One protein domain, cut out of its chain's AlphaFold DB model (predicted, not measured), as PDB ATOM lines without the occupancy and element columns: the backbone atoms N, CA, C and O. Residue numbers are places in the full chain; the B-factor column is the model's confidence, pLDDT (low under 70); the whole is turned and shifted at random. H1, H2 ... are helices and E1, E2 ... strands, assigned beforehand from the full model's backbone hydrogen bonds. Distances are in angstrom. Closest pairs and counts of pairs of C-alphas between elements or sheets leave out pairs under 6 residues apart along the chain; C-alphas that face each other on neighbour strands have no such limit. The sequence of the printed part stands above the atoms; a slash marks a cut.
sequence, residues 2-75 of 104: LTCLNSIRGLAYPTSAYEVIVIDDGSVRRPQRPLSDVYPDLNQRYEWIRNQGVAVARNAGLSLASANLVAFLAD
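What this domain is: This is residues 2 to 75 of the 104 residues of a protein of Gemmatimonadaceae bacterium (UniProt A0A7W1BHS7). A ribbon of two parallel strands, E1 and E2, runs through the middle, with H3 packed over one face, mostly along E1, and the short H2 over the other face. H1 and the last printed residues, 70 to 75, lie beyond the E1 side of the ribbon. The 74 printed residues hold three named helices and two named strands in the order H1 E1 H2 E2 H3, a mixed class with under half of the residues in named elements. The whole is compact, with a radius of gyration of the C-alphas of 12.3 A and spans of 33 by 30 by 17 A.

How they stand to each other: Start at H1, residues 2 to 9, which touches no helix. Go on to E1, residues 20 to 25, H2, residues 35 to 38, and E2, residues 44 to 49; they form a strand-helix-strand unit, two parallel neighbour strands with a helix between, and its crossover is right-handed. E1 and E2 stand at 15 degrees; look for N 22 and O 45 at 2.8 A and N 47 and O 22 at 2.9 A, within hydrogen-bond range. The closest C-alphas of H2 and E2, Leu 35 and Tyr 46, are 6.9 A apart. Then comes H3, residues 54 to 64, whose Ala 57 has its C-alpha 5.9 A from that of Ile 23 in E1, the closest pair. H2 and H3 are apart. In H1 and H3 every O i to N i+4 pair is within hydrogen-bond range; H2 is too short for such a pair.

Where its parts are: Find C-alpha 2 at (75.916, 116.163, 149.360), where H1 begins its 10.4 A. E1 covers 15.7 A, H2 5.2 A and E2 16.5 A. H3 covers 15.5 A and ends at C-alpha 64, (87.033, 133.689, 144.510).

The domain as a whole: The C-alphas of Ala 12 and Arg 50, the two farthest apart, are 34.0 A apart. The printed part has no cut, and no link between named elements is long. No printed residue is under pLDDT 70.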
ATOM      1  N   LEU A   2      75.913 117.072 150.540       89.44
ATOM      2  CA  LEU A   2      75.916 116.163 149.360       89.44
ATOM      3  C   LEU A   2      74.617 116.200 148.539       89.44
ATOM      4  O   LEU A   2      74.659 116.233 147.314       89.44
ATOM      5  N   THR A   3      73.464 116.246 149.208       93.69
ATOM      6  CA  THR A   3      72.155 116.375 148.548       93.69
ATOM      7  C   THR A   3      72.060 117.660 147.722       93.69
ATOM      8  O   THR A   3      71.582 117.626 146.590       93.69
ATOM      9  N   CYS A   4      72.582 118.772 148.246       95.81
ATOM     10  CA  CYS A   4      72.621 120.048 147.541       95.81
ATOM     11  C   CYS A   4      73.506 119.967 146.292       95.81
ATOM     12  O   CYS A   4      73.031 120.250 145.193       95.81
ATOM     13  N   LEU A   5      74.742 119.472 146.429       95.31
ATOM     14  CA  LEU A   5      75.662 119.296 145.299       95.31
ATOM     15  C   LEU A   5      75.101 118.349 144.228       95.31
ATOM     16  O   LEU A   5      75.232 118.630 143.040       95.31
ATOM     17  N   ASN A   6      74.410 117.276 144.625       96.31
ATOM     18  CA  ASN A   6      73.724 116.388 143.684       96.31
ATOM     19  C   ASN A   6      72.608 117.114 142.919       96.31
ATOM     20  O   ASN A   6      72.465 116.905 141.717       96.31
ATOM     21  N   SER A   7      71.842 117.986 143.584       97.62
ATOM     22  CA  SER A   7      70.818 118.791 142.905       97.62
ATOM     23  C   SER A   7      71.424 119.818 141.941       97.62
ATOM     24  O   SER A   7      70.901 119.998 140.848       97.62
ATOM     25  N   ILE A   8      72.571 120.417 142.296       97.31
ATOM     26  CA  ILE A   8      73.323 121.338 141.429       97.31
ATOM     27  C   ILE A   8      73.848 120.600 140.192       97.31
ATOM     28  O   ILE A   8      73.669 121.058 139.067       97.31
ATOM     29  N   ARG A   9      74.429 119.410 140.380       95.81
ATOM     30  CA  ARG A   9      74.867 118.535 139.283       95.81
ATOM     31  C   ARG A   9      73.726 118.136 138.344       95.81
ATOM     32  O   ARG A   9      73.953 117.950 137.155       95.81
ATOM     33  N   GLY A  10      72.510 118.010 138.876       96.56
ATOM     34  CA  GLY A  10      71.300 117.665 138.127       96.56
ATOM     35  C   GLY A  10      70.613 118.836 137.419       96.56
ATOM     36  O   GLY A  10      69.538 118.641 136.847       96.56
ATOM     37  N   LEU A  11      71.176 120.046 137.457       97.62
ATOM     38  CA  LEU A  11      70.606 121.188 136.748       97.62
ATOM     39  C   LEU A  11      70.621 120.952 135.233       97.62
ATOM     40  O   LEU A  11      71.611 120.509 134.656       97.62
ATOM     41  N   ALA A  12      69.533 121.328 134.566       97.25
ATOM     42  CA  ALA A  12      69.420 121.355 133.113       97.25
ATOM     43  C   ALA A  12      70.140 122.596 132.549       97.25
ATOM     44  O   ALA A  12      69.533 123.472 131.930       97.25
ATOM     45  N   TYR A  13      71.440 122.696 132.833       96.75
ATOM     46  CA  TYR A  13      72.312 123.802 132.458       96.75
ATOM     47  C   TYR A  13      73.754 123.288 132.272       96.75
ATOM     48  O   TYR A  13      74.193 122.466 133.077       96.75
ATOM     49  N   PRO A  14      74.515 123.732 131.250       96.06
ATOM     50  CA  PRO A  14      75.853 123.196 130.992       96.06
ATOM     51  C   PRO A  14      76.806 123.431 132.170       96.06
ATOM     52  O   PRO A  14      76.981 124.573 132.592       96.06
ATOM     53  N   THR A  15      77.466 122.382 132.672       95.50
ATOM     54  CA  THR A  15      78.410 122.487 133.807       95.50
ATOM     55  C   THR A  15      79.633 123.345 133.492       95.50
ATOM     56  O   THR A  15      80.217 123.932 134.392       95.50
ATOM     57  N   SER A  16      79.984 123.498 132.213       95.12
ATOM     58  CA  SER A  16      81.034 124.412 131.750       95.12
ATOM     59  C   SER A  16      80.629 125.892 131.775       95.12
ATOM     60  O   SER A  16      81.468 126.752 131.529       95.12
ATOM     61  N   ALA A  17      79.349 126.204 132.000       96.12
ATOM     62  CA  ALA A  17      78.818 127.567 131.976       96.12
ATOM     63  C   ALA A  17      78.671 128.192 133.375       96.12
ATOM     64  O   ALA A  17      78.218 129.330 133.486       96.12
ATOM     65  N   TYR A  18      79.024 127.462 134.435       97.31
ATOM     66  CA  TYR A  18      79.025 127.963 135.807       97.31
ATOM     67  C   TYR A  18      80.146 127.322 136.625       97.31
ATOM     68  O   TYR A  18      80.787 126.364 136.202       97.31
ATOM     69  N   GLU A  19      80.382 127.875 137.808       97.38
ATOM     70  CA  GLU A  19      81.286 127.321 138.809       97.38
ATOM     71  C   GLU A  19      80.553 127.148 140.142       97.38
ATOM     72  O   GLU A  19      79.563 127.832 140.416       97.38
ATOM     73  N   VAL A  20      81.026 126.217 140.969       97.69
ATOM     74  CA  VAL A  20      80.467 125.920 142.291       97.69
ATOM     75  C   VAL A  20      81.547 126.133 143.339       97.69
ATOM     76  O   VAL A  20      82.468 125.332 143.463       97.69
ATOM     77  N   ILE A  21      81.429 127.203 144.121       97.94
ATOM     78  CA  ILE A  21      82.376 127.514 145.194       97.94
ATOM     79  C   ILE A  21      81.735 127.144 146.531       97.94
ATOM     80  O   ILE A  21      80.767 127.766 146.966       97.94
ATOM     81  N   VAL A  22      82.278 126.121 147.181       97.50
ATOM     82  CA  VAL A  22      81.861 125.655 148.504       97.50
ATOM     83  C   VAL A  22      82.786 126.265 149.546       97.50
ATOM     84  O   VAL A  22      83.970 125.935 149.596       97.50
ATOM     85  N   ILE A  23      82.235 127.135 150.391       97.88
ATOM     86  CA  ILE A  23      82.938 127.675 151.556       97.88
ATOM     87  C   ILE A  23      82.439 126.955 152.806       97.88
ATOM     88  O   ILE A  23      81.278 127.090 153.188       97.88
ATOM     89  N   ASP A  24      83.321 126.191 153.435       96.75
ATOM     90  CA  ASP A  24      83.067 125.506 154.698       96.75
ATOM     91  C   ASP A  24      83.500 126.397 155.871       96.75
ATOM     92  O   ASP A  24      84.692 126.605 156.110       96.75
ATOM     93  N   ASP A  25      82.520 126.935 156.600       97.19
ATOM     94  CA  ASP A  25      82.704 127.873 157.714       97.19
ATOM     95  C   ASP A  25      83.016 127.161 159.044       97.19
ATOM     96  O   ASP A  25      82.350 127.328 160.068       97.19
ATOM     97  N   GLY A  26      84.060 126.335 159.029       96.38
ATOM     98  CA  GLY A  26      84.628 125.755 160.239       96.38
ATOM     99  C   GLY A  26      84.031 124.418 160.669       96.38
ATOM    100  O   GLY A  26      84.014 124.130 161.868       96.38
ATOM    101  N   SER A  27      83.581 123.573 159.734       95.06
ATOM    102  CA  SER A  27      83.158 122.209 160.071       95.06
ATOM    103  C   SER A  27      84.282 121.437 160.758       95.06
ATOM    104  O   SER A  27      85.423 121.401 160.290       95.06
ATOM    105  N   VAL A  28      83.942 120.771 161.866       94.12
ATOM    106  CA  VAL A  28      84.881 119.947 162.653       94.12
ATOM    107  C   VAL A  28      85.375 118.750 161.841       94.12
ATOM    108  O   VAL A  28      86.544 118.373 161.908       94.12
ATOM    109  N   ARG A  29      84.478 118.140 161.058       91.62
ATOM    110  CA  ARG A  29      84.796 117.044 160.144       91.62
ATOM    111  C   ARG A  29      84.714 117.551 158.716       91.62
ATOM    112  O   ARG A  29      83.639 117.916 158.254       91.62
ATOM    113  N   ARG A  30      85.858 117.532 158.040       87.94
ATOM    114  CA  ARG A  30      86.002 117.910 156.633       87.94
ATOM    115  C   ARG A  30      85.829 116.681 155.732       87.94
ATOM    116  O   ARG A  30      86.010 115.556 156.217       87.94
ATOM    117  N   PRO A  31      85.505 116.865 154.442       86.69
ATOM    118  CA  PRO A  31      85.502 115.771 153.479       86.69
ATOM    119  C   PRO A  31      86.835 115.012 153.512       86.69
ATOM    120  O   PRO A  31      87.903 115.615 153.476       86.69
ATOM    121  N   GLN A  32      86.776 113.681 153.605       86.94
ATOM    122  CA  GLN A  32      87.981 112.836 153.606       86.94
ATOM    123  C   GLN A  32      88.617 112.713 152.218       86.94
ATOM    124  O   GLN A  32      89.786 112.355 152.104       86.94
ATOM    125  N   ARG A  33      87.836 112.981 151.170       88.94
ATOM    126  CA  ARG A  33      88.288 113.037 149.783       88.94
ATOM    127  C   ARG A  33      88.038 114.439 149.237       88.94
ATOM    128  O   ARG A  33      87.026 115.040 149.617       88.94
ATOM    129  N   PRO A  34      88.911 114.948 148.356       90.81
ATOM    130  CA  PRO A  34      88.634 116.152 147.588       90.81
ATOM    131  C   PRO A  34      87.265 116.073 146.909       90.81
ATOM    132  O   PRO A  34      86.873 115.022 146.401       90.81
ATOM    133  N   LEU A  35      86.541 117.194 146.851       91.38
ATOM    134  CA  LEU A  35      85.272 117.242 146.119       91.38
ATOM    135  C   LEU A  35      85.451 116.902 144.633       91.38
ATOM    136  O   LEU A  35      84.528 116.356 144.039       91.38
ATOM    137  N   SER A  36      86.634 117.143 144.058       93.06
ATOM    138  CA  SER A  36      86.977 116.769 142.680       93.06
ATOM    139  C   SER A  36      86.906 115.264 142.427       93.06
ATOM    140  O   SER A  36      86.585 114.855 141.319       93.06
ATOM    141  N   ASP A  37      87.158 114.440 143.446       94.12
ATOM    142  CA  ASP A  37      87.083 112.980 143.319       94.12
ATOM    143  C   ASP A  37      85.626 112.500 143.289       94.12
ATOM    144  O   ASP A  37      85.310 111.465 142.706       94.12
ATOM    145  N   VAL A  38      84.736 113.242 143.953       93.00
ATOM    146  CA  VAL A  38      83.311 112.910 144.091       93.00
ATOM    147  C   VAL A  38      82.487 113.512 142.948       93.00
ATOM    148  O   VAL A  38      81.533 112.894 142.477       93.00
ATOM    149  N   TYR A  39      82.871 114.703 142.488       94.75
ATOM    150  CA  TYR A  39      82.181 115.504 141.478       94.75
ATOM    151  C   TYR A  39      83.148 115.975 140.377       94.75
ATOM    152  O   TYR A  39      83.336 117.181 140.204       94.75
ATOM    153  N   PRO A  40      83.784 115.053 139.629       95.12
ATOM    154  CA  PRO A  40      84.787 115.405 138.617       95.12
ATOM    155  C   PRO A  40      84.207 116.173 137.418       95.12
ATOM    156  O   PRO A  40      84.950 116.772 136.649       95.12
ATOM    157  N   ASP A  41      82.887 116.143 137.241       95.00
ATOM    158  CA  ASP A  41      82.144 116.793 136.164       95.00
ATOM    159  C   ASP A  41      81.601 118.186 136.528       95.00
ATOM    160  O   ASP A  41      81.043 118.874 135.669       95.00
ATOM    161  N   LEU A  42      81.777 118.616 137.782       95.69
ATOM    162  CA  LEU A  42      81.486 119.977 138.218       95.69
ATOM    163  C   LEU A  42      82.762 120.820 138.224       95.69
ATOM    164  O   LEU A  42      83.768 120.438 138.820       95.69
ATOM    165  N   ASN A  43      82.688 122.018 137.644       95.88
ATOM    166  CA  ASN A  43      83.694 123.051 137.863       95.88
ATOM    167  C   ASN A  43      83.546 123.589 139.293       95.88
ATOM    168  O   ASN A  43      82.813 124.547 139.537       95.88
ATOM    169  N   GLN A  44      84.157 122.897 140.252       95.38
ATOM    170  CA  GLN A  44      83.979 123.161 141.674       95.38
ATOM    171  C   GLN A  44      85.279 123.577 142.359       95.38
ATOM    172  O   GLN A  44      86.371 123.142 141.988       95.38
ATOM    173  N   ARG A  45      85.134 124.362 143.424       95.69
ATOM    174  CA  ARG A  45      86.192 124.705 144.366       95.69
ATOM    175  C   ARG A  45      85.677 124.535 145.787       95.69
ATOM    176  O   ARG A  45      84.583 124.991 146.103       95.69
ATOM    177  N   TYR A  46      86.485 123.932 146.649       96.38
ATOM    178  CA  TYR A  46      86.210 123.823 148.078       96.38
ATOM    179  C   TYR A  46      87.263 124.601 148.858       96.38
ATOM    180  O   TYR A  46      88.455 124.379 148.659       96.38
ATOM    181  N   GLU A  47      86.822 125.469 149.761       96.69
ATOM    182  CA  GLU A  47      87.689 126.182 150.695       96.69
ATOM    183  C   GLU A  47      87.132 126.053 152.108       96.69
ATOM    184  O   GLU A  47      85.949 126.285 152.353       96.69
ATOM    185  N   TRP A  48      88.001 125.705 153.052       97.00
ATOM    186  CA  TRP A  48      87.667 125.700 154.471       97.00
ATOM    187  C   TRP A  48      88.214 126.964 155.123       97.00
ATOM    188  O   TRP A  48      89.385 127.303 154.942       97.00
ATOM    189  N   ILE A  49      87.394 127.629 155.928       97.38
ATOM    190  CA  ILE A  49      87.803 128.776 156.737       97.38
ATOM    191  C   ILE A  49      87.526 128.505 158.214       97.38
ATOM    192  O   ILE A  49      86.694 127.676 158.581       97.38
ATOM    193  N   ARG A  50      88.222 129.226 159.096       97.25
ATOM    194  CA  ARG A  50      87.864 129.241 160.518       97.25
ATOM    195  C   ARG A  50      86.463 129.836 160.660       97.25
ATOM    196  O   ARG A  50      86.221 130.878 160.056       97.25
ATOM    197  N   ASN A  51      85.626 129.211 161.496       97.00
ATOM    198  CA  ASN A  51      84.258 129.653 161.784       97.00
ATOM    199  C   ASN A  51      84.225 131.155 162.113       97.00
ATOM    200  O   ASN A  51      84.736 131.581 163.154       97.00
ATOM    201  N   GLN A  52      83.682 131.933 161.181       97.19
ATOM    202  CA  GLN A  52      83.579 133.393 161.222       97.19
ATOM    203  C   GLN A  52      82.180 133.886 160.829       97.19
ATOM    204  O   GLN A  52      81.927 135.093 160.799       97.19
ATOM    205  N   GLY A  53      81.255 132.967 160.562       96.81
ATOM    206  CA  GLY A  53      79.873 133.247 160.228       96.81
ATOM    207  C   GLY A  53      79.626 133.378 158.725       96.81
ATOM    208  O   GLY A  53      80.503 133.691 157.913       96.81
ATOM    209  N   VAL A  54      78.348 133.226 158.362       95.88
ATOM    210  CA  VAL A  54      77.864 133.176 156.973       95.88
ATOM    211  C   VAL A  54      78.261 134.386 156.123       95.88
ATOM    212  O   VAL A  54      78.508 134.241 154.929       95.88
ATOM    213  N   ALA A  55      78.331 135.587 156.703       97.44
ATOM    214  CA  ALA A  55      78.694 136.791 155.960       97.44
ATOM    215  C   ALA A  55      80.157 136.746 155.496       97.44
ATOM    216  O   ALA A  55      80.445 137.022 154.331       97.44
ATOM    217  N   VAL A  56      81.068 136.335 156.383       98.25
ATOM    218  CA  VAL A  56      82.490 136.176 156.053       98.25
ATOM    219  C   VAL A  56      82.670 135.046 155.045       98.25
ATOM    220  O   VAL A  56      83.370 135.234 154.052       98.25
ATOM    221  N   ALA A  57      81.969 133.924 155.228       98.12
ATOM    222  CA  ALA A  57      81.992 132.813 154.280       98.12
ATOM    223  C   ALA A  57      81.527 133.232 152.872       98.12
ATOM    224  O   ALA A  57      82.197 132.948 151.880       98.12
ATOM    225  N   ARG A  58      80.421 133.977 152.766       97.94
ATOM    226  CA  ARG A  58      79.917 134.493 151.481       97.94
ATOM    227  C   ARG A  58      80.888 135.465 150.822       97.94
ATOM    228  O   ARG A  58      81.095 135.369 149.617       97.94
ATOM    229  N   ASN A  59      81.497 136.364 151.592       98.25
ATOM    230  CA  ASN A  59      82.479 137.313 151.067       98.25
ATOM    231  C   ASN A  59      83.755 136.609 150.591       98.25
ATOM    232  O   ASN A  59      84.290 136.968 149.544       98.25
ATOM    233  N   ALA A  60      84.208 135.578 151.312       98.31
ATOM    234  CA  ALA A  60      85.304 134.727 150.864       98.31
ATOM    235  C   ALA A  60      84.954 134.070 149.523       98.31
ATOM    236  O   ALA A  60      85.712 134.210 148.570       98.31
ATOM    237  N   GLY A  61      83.769 133.463 149.400       98.12
ATOM    238  CA  GLY A  61      83.300 132.893 148.133       98.12
ATOM    239  C   GLY A  61      83.220 133.921 147.000       98.12
ATOM    240  O   GLY A  61      83.696 133.655 145.901       98.12
ATOM    241  N   LEU A  62      82.699 135.120 147.276       98.06
ATOM    242  CA  LEU A  62      82.608 136.209 146.301       98.06
ATOM    243  C   LEU A  62      83.986 136.658 145.794       98.06
ATOM    244  O   LEU A  62      84.130 136.936 144.612       98.06
ATOM    245  N   SER A  63      85.002 136.691 146.663       98.00
ATOM    246  CA  SER A  63      86.377 137.044 146.276       98.00
ATOM    247  C   SER A  63      87.050 136.017 145.358       98.00
ATOM    248  O   SER A  63      88.028 136.338 144.688       98.00
ATOM    249  N   LEU A  64      86.532 134.785 145.337       97.94
ATOM    250  CA  LEU A  64      87.033 133.689 144.510       97.94
ATOM    251  C   LEU A  64      86.222 133.519 143.222       97.94
ATOM    252  O   LEU A  64      86.702 132.858 142.303       97.94
ATOM    253  N   ALA A  65      85.012 134.079 143.166       97.81
ATOM    254  CA  ALA A  65      84.124 133.974 142.020       97.81
ATOM    255  C   ALA A  65      84.686 134.734 140.814       97.81
ATOM    256  O   ALA A  65      85.111 135.883 140.919       97.81
ATOM    257  N   SER A  66      84.641 134.092 139.649       96.69
ATOM    258  CA  SER A  66      85.049 134.676 138.369       96.69
ATOM    259  C   SER A  66      83.870 135.221 137.554       96.69
ATOM    260  O   SER A  66      84.052 136.035 136.649       96.69
ATOM    261  N   ALA A  67      82.649 134.778 137.866       94.75
ATOM    262  CA  ALA A  67      81.439 135.145 137.140       94.75
ATOM    263  C   ALA A  67      80.847 136.502 137.569       94.75
ATOM    264  O   ALA A  67      80.900 136.901 138.728       94.75
ATOM    265  N   ASN A  68      80.157 137.169 136.635       92.38
ATOM    266  CA  ASN A  68      79.458 138.441 136.885       92.38
ATOM    267  C   ASN A  68      78.148 138.296 137.684       92.38
ATOM    268  O   ASN A  68      77.576 139.292 138.120       92.38
ATOM    269  N   LEU A  69      77.626 137.074 137.816       94.19
ATOM    270  CA  LEU A  69      76.407 136.769 138.561       94.19
ATOM    271  C   LEU A  69      76.727 135.704 139.600       94.19
ATOM    272  O   LEU A  69      77.297 134.668 139.265       94.19
ATOM    273  N   VAL A  70      76.308 135.950 140.840       96.12
ATOM    274  CA  VAL A  70      76.532 135.044 141.966       96.12
ATOM    275  C   VAL A  70      75.196 134.706 142.611       96.12
ATOM    276  O   VAL A  70      74.405 135.594 142.930       96.12
ATOM    277  N   ALA A  71      74.952 133.412 142.809       95.88
ATOM    278  CA  ALA A  71      73.819 132.899 143.566       95.88
ATOM    279  C   ALA A  71      74.330 132.298 144.880       95.88
ATOM    280  O   ALA A  71      75.160 131.392 144.873       95.88
ATOM    281  N   PHE A  72      73.831 132.796 146.010       96.31
ATOM    282  CA  PHE A  72      74.145 132.229 147.318       96.31
ATOM    283  C   PHE A  72      73.163 131.116 147.665       96.31
ATOM    284  O   PHE A  72      71.950 131.317 147.602       96.31
ATOM    285  N   LEU A  73      73.692 129.971 148.089       95.50
ATOM    286  CA  LEU A  73      72.923 128.789 148.466       95.50
ATOM    287  C   LEU A  73      73.355 128.307 149.851       95.50
ATOM    288  O   LEU A  73      74.532 128.400 150.199       95.50
ATOM    289  N   ALA A  74      72.400 127.810 150.634       93.56
ATOM    290  CA  ALA A  74      72.700 127.013 151.817       93.56
ATOM    291  C   ALA A  74      72.945 125.553 151.402       93.56
ATOM    292  O   ALA A  74      72.465 125.101 150.360       93.56
ATOM    293  N   ASP A  75      73.718 124.811 152.193       92.31
ATOM    294  CA  ASP A  75      74.176 123.467 151.831       92.31
ATOM    295  C   ASP A  75      73.099 122.374 151.999       92.31
ATOM    296  O   ASP A  75      73.325 121.210 151.643       92.31
TER     297      ASP A  75